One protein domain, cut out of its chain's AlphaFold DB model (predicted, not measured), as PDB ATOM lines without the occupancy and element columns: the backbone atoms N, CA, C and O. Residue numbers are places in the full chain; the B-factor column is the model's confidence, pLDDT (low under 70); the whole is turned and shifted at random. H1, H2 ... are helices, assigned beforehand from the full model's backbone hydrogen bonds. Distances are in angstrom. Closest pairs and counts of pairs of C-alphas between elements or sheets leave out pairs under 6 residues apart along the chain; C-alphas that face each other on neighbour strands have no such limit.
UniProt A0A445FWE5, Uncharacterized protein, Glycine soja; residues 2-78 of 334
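Overview. This is residues 2 to 78 of the 334 residues of an uncharacterized protein of Glycine soja (UniProt A0A445FWE5). What shape is this? It has little regular structure: three short helices, H3 the longest, sit among winding loops, and residues 62 to 78 run along the longest axis. What is it made of? Its 77 printed residues, all helix by class, hold H1, H2 and H3 in that order, only 17 residues, and no named strand. The whole is compact, with a radius of gyration of the C-alphas of 12.7 A, and spans 41 by 25 by 24 A.

Arrangement. Which helices touch? None: H3, residues 46 to 53, H2, residues 26 to 29, and H1, residues 19 to 23, are apart. Are their backbones bonded? Every O i to N i+4 pair is within hydrogen-bond range in H3, but 0 of 1 in H1, with 2 of 2 O i to N i+3 pairs; H2 is too short.

Along the chain. Where is H3? It runs 10.4 A from C-alpha 46 at (-44.362, -8.294, 26.752). And the others? H2 spans 5.5 A; H1 spans 7.8 A from C-alpha 19 at (-45.455, 10.730, 19.560).

Size, cuts and confidence. Which link is long? H2 to H3; the printed part has no cut. Where is confidence low? Residues 2 to 13, 15 and 61 to 78 have pLDDT under 70.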
ATOM      1  N   VAL A   2     -44.944   5.712  43.033       31.95
ATOM      2  CA  VAL A   2     -44.992   4.237  42.977       31.95
ATOM      3  C   VAL A   2     -43.686   3.729  42.370       31.95
ATOM      4  O   VAL A   2     -43.260   4.227  41.332       31.95
ATOM      5  N   LYS A   3     -43.036   2.755  43.016       30.94
ATOM      6  CA  LYS A   3     -41.874   2.068  42.438       30.94
ATOM      7  C   LYS A   3     -42.370   0.960  41.511       30.94
ATOM      8  O   LYS A   3     -42.924  -0.023  41.993       30.94
ATOM      9  N   LEU A   4     -42.147   1.126  40.208       41.91
ATOM     10  CA  LEU A   4     -42.220   0.032  39.234       41.91
ATOM     11  C   LEU A   4     -41.289  -1.115  39.661       41.91
ATOM     12  O   LEU A   4     -40.240  -0.880  40.265       41.91
ATOM     13  N   ALA A   5     -41.666  -2.355  39.338       41.69
ATOM     14  CA  ALA A   5     -40.980  -3.565  39.803       41.69
ATOM     15  C   ALA A   5     -39.583  -3.797  39.180       41.69
ATOM     16  O   ALA A   5     -38.885  -4.740  39.550       41.69
ATOM     17  N   SER A   6     -39.138  -2.915  38.280       45.41
ATOM     18  CA  SER A   6     -37.800  -2.925  37.689       45.41
ATOM     19  C   SER A   6     -37.134  -1.552  37.822       45.41
ATOM     20  O   SER A   6     -37.812  -0.528  37.774       45.41
ATOM     21  N   LYS A   7     -35.802  -1.519  37.973       52.66
ATOM     22  CA  LYS A   7     -35.034  -0.266  38.117       52.66
ATOM     23  C   LYS A   7     -34.839   0.513  36.810       52.66
ATOM     24  O   LYS A   7     -34.379   1.649  36.868       52.66
ATOM     25  N   GLU A   8     -35.125  -0.088  35.661       53.16
ATOM     26  CA  GLU A   8     -34.936   0.556  34.359       53.16
ATOM     27  C   GLU A   8     -36.180   1.362  33.962       53.16
ATOM     28  O   GLU A   8     -37.303   0.880  34.148       53.16
ATOM     29  N   PRO A   9     -36.016   2.578  33.409       57.81
ATOM     30  CA  PRO A   9     -37.135   3.354  32.894       57.81
ATOM     31  C   PRO A   9     -37.727   2.684  31.647       57.81
ATOM     32  O   PRO A   9     -37.034   1.985  30.909       57.81
ATOM     33  N   LEU A  10     -39.007   2.949  31.369       59.84
ATOM     34  CA  LEU A  10     -39.738   2.320  30.262       59.84
ATOM     35  C   LEU A  10     -39.063   2.545  28.891       59.84
ATOM     36  O   LEU A  10     -39.059   1.644  28.056       59.84
ATOM     37  N   CYS A  11     -38.405   3.692  28.691       59.38
ATOM     38  CA  CYS A  11     -37.620   4.015  27.492       59.38
ATOM     39  C   CYS A  11     -36.339   3.175  27.302       59.38
ATOM     40  O   CYS A  11     -35.786   3.166  26.210       59.38
ATOM     41  N   GLY A  12     -35.869   2.455  28.329       62.94
ATOM     42  CA  GLY A  12     -34.811   1.445  28.192       62.94
ATOM     43  C   GLY A  12     -35.327   0.088  27.695       62.94
ATOM     44  O   GLY A  12     -34.540  -0.739  27.245       62.94
ATOM     45  N   LYS A  13     -36.647  -0.138  27.761       69.94
ATOM     46  CA  LYS A  13     -37.310  -1.397  27.386       69.94
ATOM     47  C   LYS A  13     -38.094  -1.291  26.079       69.94
ATOM     48  O   LYS A  13     -38.117  -2.241  25.303       69.94
ATOM     49  N   VAL A  14     -38.740  -0.152  25.838       75.62
ATOM     50  CA  VAL A  14     -39.529   0.125  24.632       75.62
ATOM     51  C   VAL A  14     -38.612   0.760  23.576       75.62
ATOM     52  O   VAL A  14     -38.118   1.860  23.813       75.62
ATOM     53  N   PRO A  15     -38.366   0.112  22.418       68.69
ATOM     54  CA  PRO A  15     -37.347   0.563  21.463       68.69
ATOM     55  C   PRO A  15     -37.745   1.822  20.679       68.69
ATOM     56  O   PRO A  15     -36.873   2.544  20.202       68.69
ATOM     57  N   LEU A  16     -39.048   2.079  20.527       71.94
ATOM     58  CA  LEU A  16     -39.617   3.257  19.873       71.94
ATOM     59  C   LEU A  16     -40.904   3.651  20.602       71.94
ATOM     60  O   LEU A  16     -41.785   2.810  20.779       71.94
ATOM     61  N   VAL A  17     -41.022   4.923  20.986       78.00
ATOM     62  CA  VAL A  17     -42.257   5.499  21.542       78.00
ATOM     63  C   VAL A  17     -42.898   6.390  20.483       78.00
ATOM     64  O   VAL A  17     -42.241   7.262  19.915       78.00
ATOM     65  N   HIS A  18     -44.176   6.160  20.194       80.62
ATOM     66  CA  HIS A  18     -44.943   6.931  19.226       80.62
ATOM     67  C   HIS A  18     -45.371   8.279  19.820       80.62
ATOM     68  O   HIS A  18     -45.830   8.352  20.957       80.62
ATOM     69  N   ILE A  19     -45.259   9.363  19.045       78.69
ATOM     70  CA  ILE A  19     -45.455  10.730  19.560       78.69
ATOM     71  C   ILE A  19     -46.863  10.976  20.131       78.69
ATOM     72  O   ILE A  19     -47.007  11.735  21.088       78.69
ATOM     73  N   TYR A  20     -47.886  10.289  19.616       78.12
ATOM     74  CA  TYR A  20     -49.262  10.402  20.114       78.12
ATOM     75  C   TYR A  20     -49.440   9.836  21.532       78.12
ATOM     76  O   TYR A  20     -50.351  10.260  22.235       78.12
ATOM     77  N   ASP A  21     -48.551   8.961  22.008       80.50
ATOM     78  CA  ASP A  21     -48.642   8.443  23.378       80.50
ATOM     79  C   ASP A  21     -48.223   9.500  24.414       80.50
ATOM     80  O   ASP A  21     -48.639   9.432  25.566       80.50
ATOM     81  N   SER A  22     -47.469  10.531  24.001       75.00
ATOM     82  CA  SER A  22     -47.051  11.640  24.878       75.00
ATOM     83  C   SER A  22     -48.187  12.593  25.273       75.00
ATOM     84  O   SER A  22     -48.028  13.371  26.214       75.00
ATOM     85  N   ILE A  23     -49.334  12.531  24.582       77.00
ATOM     86  CA  ILE A  23     -50.525  13.347  24.877       77.00
ATOM     87  C   ILE A  23     -51.651  12.565  25.573       77.00
ATOM     88  O   ILE A  23     -52.616  13.183  26.032       77.00
ATOM     89  N   LEU A  24     -51.542  11.236  25.679       78.50
ATOM     90  CA  LEU A  24     -52.483  10.405  26.438       78.50
ATOM     91  C   LEU A  24     -52.312  10.645  27.943       78.50
ATOM     92  O   LEU A  24     -51.206  10.886  28.416       78.50
ATOM     93  N   LYS A  25     -53.385  10.540  28.729       81.81
ATOM     94  CA  LYS A  25     -53.336  10.608  30.202       81.81
ATOM     95  C   LYS A  25     -53.571   9.225  30.798       81.81
ATOM     96  O   LYS A  25     -54.137   8.357  30.133       81.81
ATOM     97  N   VAL A  26     -53.174   8.997  32.053       82.56
ATOM     98  CA  VAL A  26     -53.369   7.681  32.692       82.56
ATOM     99  C   VAL A  26     -54.849   7.305  32.700       82.56
ATOM    100  O   VAL A  26     -55.179   6.175  32.361       82.56
ATOM    101  N   LYS A  27     -55.755   8.261  32.943       85.19
ATOM    102  CA  LYS A  27     -57.212   8.047  32.832       85.19
ATOM    103  C   LYS A  27     -57.745   7.619  31.447       85.19
ATOM    104  O   LYS A  27     -58.903   7.225  31.359       85.19
ATOM    105  N   ASP A  28     -56.964   7.742  30.373       86.06
ATOM    106  CA  ASP A  28     -57.403   7.385  29.015       86.06
ATOM    107  C   ASP A  28     -57.088   5.903  28.710       86.06
ATOM    108  O   ASP A  28     -57.868   5.215  28.041       86.06
ATOM    109  N   VAL A  29     -55.987   5.393  29.279       89.50
ATOM    110  CA  VAL A  29     -55.518   3.995  29.189       89.50
ATOM    111  C   VAL A  29     -55.879   3.123  30.402       89.50
ATOM    112  O   VAL A  29     -55.921   1.909  30.266       89.50
ATOM    113  N   TRP A  30     -56.178   3.683  31.577       89.00
ATOM    114  CA  TRP A  30     -56.616   2.930  32.762       89.00
ATOM    115  C   TRP A  30     -58.132   3.030  32.941       89.00
ATOM    116  O   TRP A  30     -58.671   4.117  33.148       89.00
ATOM    117  N   ASN A  31     -58.833   1.892  32.908       88.31
ATOM    118  CA  ASN A  31     -60.303   1.851  32.954       88.31
ATOM    119  C   ASN A  31     -60.903   1.831  34.378       88.31
ATOM    120  O   ASN A  31     -62.118   1.722  34.533       88.31
ATOM    121  N   GLY A  32     -60.064   1.915  35.417       85.38
ATOM    122  CA  GLY A  32     -60.455   1.779  36.827       85.38
ATOM    123  C   GLY A  32     -60.120   0.412  37.433       85.38
ATOM    124  O   GLY A  32     -59.847   0.339  38.630       85.38
ATOM    125  N   MET A  33     -60.082  -0.645  36.615       87.88
ATOM    126  CA  MET A  33     -59.805  -2.029  37.024       87.88
ATOM    127  C   MET A  33     -58.520  -2.597  36.402       87.88
ATOM    128  O   MET A  33     -57.820  -3.362  37.072       87.88
ATOM    129  N   ASP A  34     -58.227  -2.234  35.148       90.81
ATOM    130  CA  ASP A  34     -57.101  -2.743  34.356       90.81
ATOM    131  C   ASP A  34     -56.599  -1.722  33.302       90.81
ATOM    132  O   ASP A  34     -57.251  -0.702  33.036       90.81
ATOM    133  N   TRP A  35     -55.442  -2.005  32.692       91.81
ATOM    134  CA  TRP A  35     -54.838  -1.206  31.620       91.81
ATOM    135  C   TRP A  35     -55.290  -1.658  30.229       91.81
ATOM    136  O   TRP A  35     -54.966  -2.745  29.752       91.81
ATOM    137  N   ASP A  36     -55.945  -0.752  29.517       93.19
ATOM    138  CA  ASP A  36     -56.277  -0.854  28.102       93.19
ATOM    139  C   ASP A  36     -55.075  -0.428  27.239       93.19
ATOM    140  O   ASP A  36     -55.039   0.645  26.629       93.19
ATOM    141  N   LEU A  37     -54.042  -1.279  27.225       90.50
ATOM    142  CA  LEU A  37     -52.792  -1.033  26.495       90.50
ATOM    143  C   LEU A  37     -52.980  -0.967  24.967       90.50
ATOM    144  O   LEU A  37     -52.094  -0.480  24.275       90.50
ATOM    145  N   HIS A  38     -54.129  -1.400  24.436       91.00
ATOM    146  CA  HIS A  38     -54.447  -1.331  23.004       91.00
ATOM    147  C   HIS A  38     -54.698   0.097  22.492       91.00
ATOM    148  O   HIS A  38     -54.715   0.312  21.282       91.00
ATOM    149  N   LYS A  39     -54.869   1.075  23.390       89.69
ATOM    150  CA  LYS A  39     -54.930   2.508  23.050       89.69
ATOM    151  C   LYS A  39     -53.559   3.167  22.877       89.69
ATOM    152  O   LYS A  39     -53.506   4.308  22.425       89.69
ATOM    153  N   LEU A  40     -52.471   2.494  23.258       88.75
ATOM    154  CA  LEU A  40     -51.117   2.968  22.987       88.75
ATOM    155  C   LEU A  40     -50.768   2.678  21.527       88.75
ATOM    156  O   LEU A  40     -50.965   1.566  21.039       88.75
ATOM    157  N   TYR A  41     -50.202   3.664  20.842       86.75
ATOM    158  CA  TYR A  41     -49.667   3.485  19.497       86.75
ATOM    159  C   TYR A  41     -48.265   2.846  19.515       86.75
ATOM    160  O   TYR A  41     -47.815   2.321  18.497       86.75
ATOM    161  N   SER A  42     -47.557   2.886  20.650       84.50
ATOM    162  CA  SER A  42     -46.263   2.216  20.829       84.50
ATOM    163  C   SER A  42     -46.431   0.719  21.092       84.50
ATOM    164  O   SER A  42     -47.039   0.315  22.083       84.50
ATOM    165  N   THR A  43     -45.790  -0.121  20.277       86.00
ATOM    166  CA  THR A  43     -45.708  -1.567  20.529       86.00
ATOM    167  C   THR A  43     -44.873  -1.855  21.781       86.00
ATOM    168  O   THR A  43     -43.641  -1.878  21.730       86.00
ATOM    169  N   LEU A  44     -45.533  -2.103  22.915       85.88
ATOM    170  CA  LEU A  44     -44.861  -2.513  24.149       85.88
ATOM    171  C   LEU A  44     -44.355  -3.969  24.048       85.88
ATOM    172  O   LEU A  44     -45.147  -4.865  23.745       85.88
ATOM    173  N   PRO A  45     -43.077  -4.256  24.365       86.81
ATOM    174  CA  PRO A  45     -42.627  -5.626  24.588       86.81
ATOM    175  C   PRO A  45     -43.360  -6.253  25.781       86.81
ATOM    176  O   PRO A  45     -43.671  -5.572  26.758       86.81
ATOM    177  N   GLN A  46     -43.568  -7.571  25.748       86.88
ATOM    178  CA  GLN A  46     -44.362  -8.294  26.752       86.88
ATOM    179  C   GLN A  46     -43.863  -8.111  28.201       86.88
ATOM    180  O   GLN A  46     -44.670  -8.058  29.126       86.88
ATOM    181  N   SER A  47     -42.551  -7.953  28.405       83.50
ATOM    182  CA  SER A  47     -41.958  -7.634  29.713       83.50
ATOM    183  C   SER A  47     -42.358  -6.242  30.215       83.50
ATOM    184  O   SER A  47     -42.798  -6.106  31.352       83.50
ATOM    185  N   ALA A  48     -42.277  -5.225  29.355       84.25
ATOM    186  CA  ALA A  48     -42.682  -3.857  29.671       84.25
ATOM    187  C   ALA A  48     -44.201  -3.741  29.897       84.25
ATOM    188  O   ALA A  48     -44.636  -3.024  30.796       84.25
ATOM    189  N   ALA A  49     -45.008  -4.480  29.129       87.88
ATOM    190  CA  ALA A  49     -46.449  -4.571  29.349       87.88
ATOM    191  C   ALA A  49     -46.777  -5.173  30.730       87.88
ATOM    192  O   ALA A  49     -47.608  -4.626  31.452       87.88
ATOM    193  N   ALA A  50     -46.080  -6.240  31.140       86.06
ATOM    194  CA  ALA A  50     -46.238  -6.832  32.470       86.06
ATOM    195  C   ALA A  50     -45.814  -5.876  33.606       86.06
ATOM    196  O   ALA A  50     -46.506  -5.797  34.622       86.06
ATOM    197  N   ASP A  51     -44.730  -5.109  33.426       81.81
ATOM    198  CA  ASP A  51     -44.328  -4.061  34.377       81.81
ATOM    199  C   ASP A  51     -45.434  -3.001  34.548       81.81
ATOM    200  O   ASP A  51     -45.758  -2.638  35.680       81.81
ATOM    201  N   VAL A  52     -46.048  -2.531  33.453       84.62
ATOM    202  CA  VAL A  52     -47.147  -1.545  33.499       84.62
ATOM    203  C   VAL A  52     -48.391  -2.127  34.175       84.62
ATOM    204  O   VAL A  52     -48.907  -1.513  35.106       84.62
ATOM    205  N   VAL A  53     -48.822  -3.337  33.796       87.44
ATOM    206  CA  VAL A  53     -49.993  -4.014  34.394       87.44
ATOM    207  C   VAL A  53     -49.815  -4.280  35.898       87.44
ATOM    208  O   VAL A  53     -50.794  -4.311  36.643       87.44
ATOM    209  N   SER A  54     -48.573  -4.394  36.389       83.25
ATOM    210  CA  SER A  54     -48.297  -4.504  37.831       83.25
ATOM    211  C   SER A  54     -48.635  -3.233  38.633       83.25
ATOM    212  O   SER A  54     -48.877  -3.310  39.840       83.25
ATOM    213  N   VAL A  55     -48.684  -2.061  37.987       83.06
ATOM    214  CA  VAL A  55     -49.035  -0.784  38.622       83.06
ATOM    215  C   VAL A  55     -50.549  -0.618  38.649       83.06
ATOM    216  O   VAL A  55     -51.195  -0.608  37.609       83.06
ATOM    217  N   LYS A  56     -51.119  -0.387  39.835       83.31
ATOM    218  CA  LYS A  56     -52.529   0.005  39.989       83.31
ATOM    219  C   LYS A  56     -52.616   1.487  40.371       83.31
ATOM    220  O   LYS A  56     -52.377   1.816  41.536       83.31
ATOM    221  N   PRO A  57     -52.887   2.403  39.421       79.25
ATOM    222  CA  PRO A  57     -52.970   3.828  39.710       79.25
ATOM    223  C   PRO A  57     -54.251   4.146  40.493       79.25
ATOM    224  O   PRO A  57     -55.365   3.883  40.044       79.25
ATOM    225  N   MET A  58     -54.100   4.756  41.669       76.69
ATOM    226  CA  MET A  58     -55.231   5.287  42.435       76.69
ATOM    227  C   MET A  58     -55.649   6.645  41.861       76.69
ATOM    228  O   MET A  58     -55.131   7.685  42.267       76.69
ATOM    229  N   LEU A  59     -56.571   6.627  40.896       73.75
ATOM    230  CA  LEU A  59     -57.210   7.834  40.372       73.75
ATOM    231  C   LEU A  59     -58.295   8.305  41.350       73.75
ATOM    232  O   LEU A  59     -59.294   7.620  41.565       73.75
ATOM    233  N   VAL A  60     -58.102   9.483  41.945       74.25
ATOM    234  CA  VAL A  60     -59.090  10.096  42.844       74.25
ATOM    235  C   VAL A  60     -60.092  10.879  42.004       74.25
ATOM    236  O   VAL A  60     -59.750  11.896  41.402       74.25
ATOM    237  N   VAL A  61     -61.342  10.417  41.972       61.88
ATOM    238  CA  VAL A  61     -62.447  11.132  41.315       61.88
ATOM    239  C   VAL A  61     -62.547  12.557  41.877       61.88
ATOM    240  O   VAL A  61     -62.468  12.751  43.087       61.88
ATOM    241  N   SER A  62     -62.743  13.541  40.995       66.88
ATOM    242  CA  SER A  62     -62.732  15.000  41.241       66.88
ATOM    243  C   SER A  62     -61.371  15.688  41.441       66.88
ATOM    244  O   SER A  62     -61.337  16.918  41.431       66.88
ATOM    245  N   LEU A  63     -60.247  14.963  41.497       64.19
ATOM    246  CA  LEU A  63     -58.923  15.578  41.317       64.19
ATOM    247  C   LEU A  63     -58.493  15.532  39.837       64.19
ATOM    248  O   LEU A  63     -58.861  14.597  39.120       64.19
ATOM    249  N   PRO A  64     -57.719  16.524  39.349       57.22
ATOM    250  CA  PRO A  64     -57.091  16.437  38.036       57.22
ATOM    251  C   PRO A  64     -56.080  15.282  38.003       57.22
ATOM    252  O   PRO A  64     -55.472  14.949  39.021       57.22
ATOM    253  N   ASP A  65     -55.875  14.685  36.827       57.25
ATOM    254  CA  ASP A  65     -54.896  13.606  36.660       57.25
ATOM    255  C   ASP A  65     -53.468  14.157  36.815       57.25
ATOM    256  O   ASP A  65     -52.932  14.804  35.915       57.25
ATOM    257  N   LEU A  66     -52.879  13.935  37.996       54.91
ATOM    258  CA  LEU A  66     -51.511  14.338  38.336       54.91
ATOM    259  C   LEU A  66     -50.450  13.388  37.754       54.91
ATOM    260  O   LEU A  66     -49.257  13.660  37.891       54.91
ATOM    261  N   TRP A  67     -50.850  12.291  37.102       52.75
ATOM    262  CA  TRP A  67     -49.934  11.409  36.379       52.75
ATOM    263  C   TRP A  67     -49.632  11.981  34.992       52.75
ATOM    264  O   TRP A  67     -50.087  11.491  33.959       52.75
ATOM    265  N   ILE A  68     -48.838  13.050  34.987       47.91
ATOM    266  CA  ILE A  68     -48.213  13.578  33.777       47.91
ATOM    267  C   ILE A  68     -47.178  12.549  33.299       47.91
ATOM    268  O   ILE A  68     -46.343  12.103  34.091       47.91
ATOM    269  N   TRP A  69     -47.183  12.208  32.007       50.12
ATOM    270  CA  TRP A  69     -46.048  11.535  31.365       50.12
ATOM    271  C   TRP A  69     -44.897  12.533  31.220       50.12
ATOM    272  O   TRP A  69     -44.645  13.074  30.146       50.12
ATOM    273  N   GLU A  70     -44.233  12.833  32.334       40.47
ATOM    274  CA  GLU A  70     -43.088  13.731  32.345       40.47
ATOM    275  C   GLU A  70     -41.978  13.117  31.469       40.47
ATOM    276  O   GLU A  70     -41.544  11.986  31.735       40.47
ATOM    277  N   PRO A  71     -41.538  13.794  30.389       41.47
ATOM    278  CA  PRO A  71     -40.564  13.231  29.468       41.47
ATOM    279  C   PRO A  71     -39.239  13.062  30.207       41.47
ATOM    280  O   PRO A  71     -38.554  14.036  30.520       41.47
ATOM    281  N   CYS A  72     -38.893  11.810  30.509       41.34
ATOM    282  CA  CYS A  72     -37.775  11.468  31.378       41.34
ATOM    283  C   CYS A  72     -36.423  11.733  30.692       41.34
ATOM    284  O   CYS A  72     -35.734  10.823  30.238       41.34
ATOM    285  N   VAL A  73     -36.018  13.003  30.642       39.22
ATOM    286  CA  VAL A  73     -34.721  13.465  30.119       39.22
ATOM    287  C   VAL A  73     -33.521  12.945  30.919       39.22
ATOM    288  O   VAL A  73     -32.392  13.077  30.456       39.22
ATOM    289  N   SER A  74     -33.739  12.265  32.054       43.69
ATOM    290  CA  SER A  74     -32.715  11.444  32.716       43.69
ATOM    291  C   SER A  74     -32.492  10.076  32.048       43.69
ATOM    292  O   SER A  74     -31.917   9.181  32.672       43.69
ATOM    293  N   CYS A  75     -32.948   9.888  30.802       42.91
ATOM    294  CA  CYS A  75     -32.448   8.853  29.903       42.91
ATOM    295  C   CYS A  75     -30.932   8.693  30.055       42.91
ATOM    296  O   CYS A  75     -30.193   9.676  30.016       42.91
ATOM    297  N   THR A  76     -30.448   7.452  30.052       40.97
ATOM    298  CA  THR A  76     -29.034   7.131  29.809       40.97
ATOM    299  C   THR A  76     -28.640   7.344  28.336       40.97
ATOM    300  O   THR A  76     -27.825   6.612  27.772       40.97
ATOM    301  N   PHE A  77     -29.158   8.425  27.728       45.62
ATOM    302  CA  PHE A  77     -28.416   9.175  26.723       45.62
ATOM    303  C   PHE A  77     -27.056   9.521  27.302       45.62
ATOM    304  O   PHE A  77     -26.898   9.836  28.481       45.62
ATOM    305  N   SER A  78     -26.046   9.376  26.467       39.62
ATOM    306  CA  SER A  78     -24.721   9.120  26.977       39.62
ATOM    307  C   SER A  78     -23.737   9.430  25.859       39.62
ATOM    308  O   SER A  78     -23.936   9.021  24.713       39.62
TER     309      SER A  78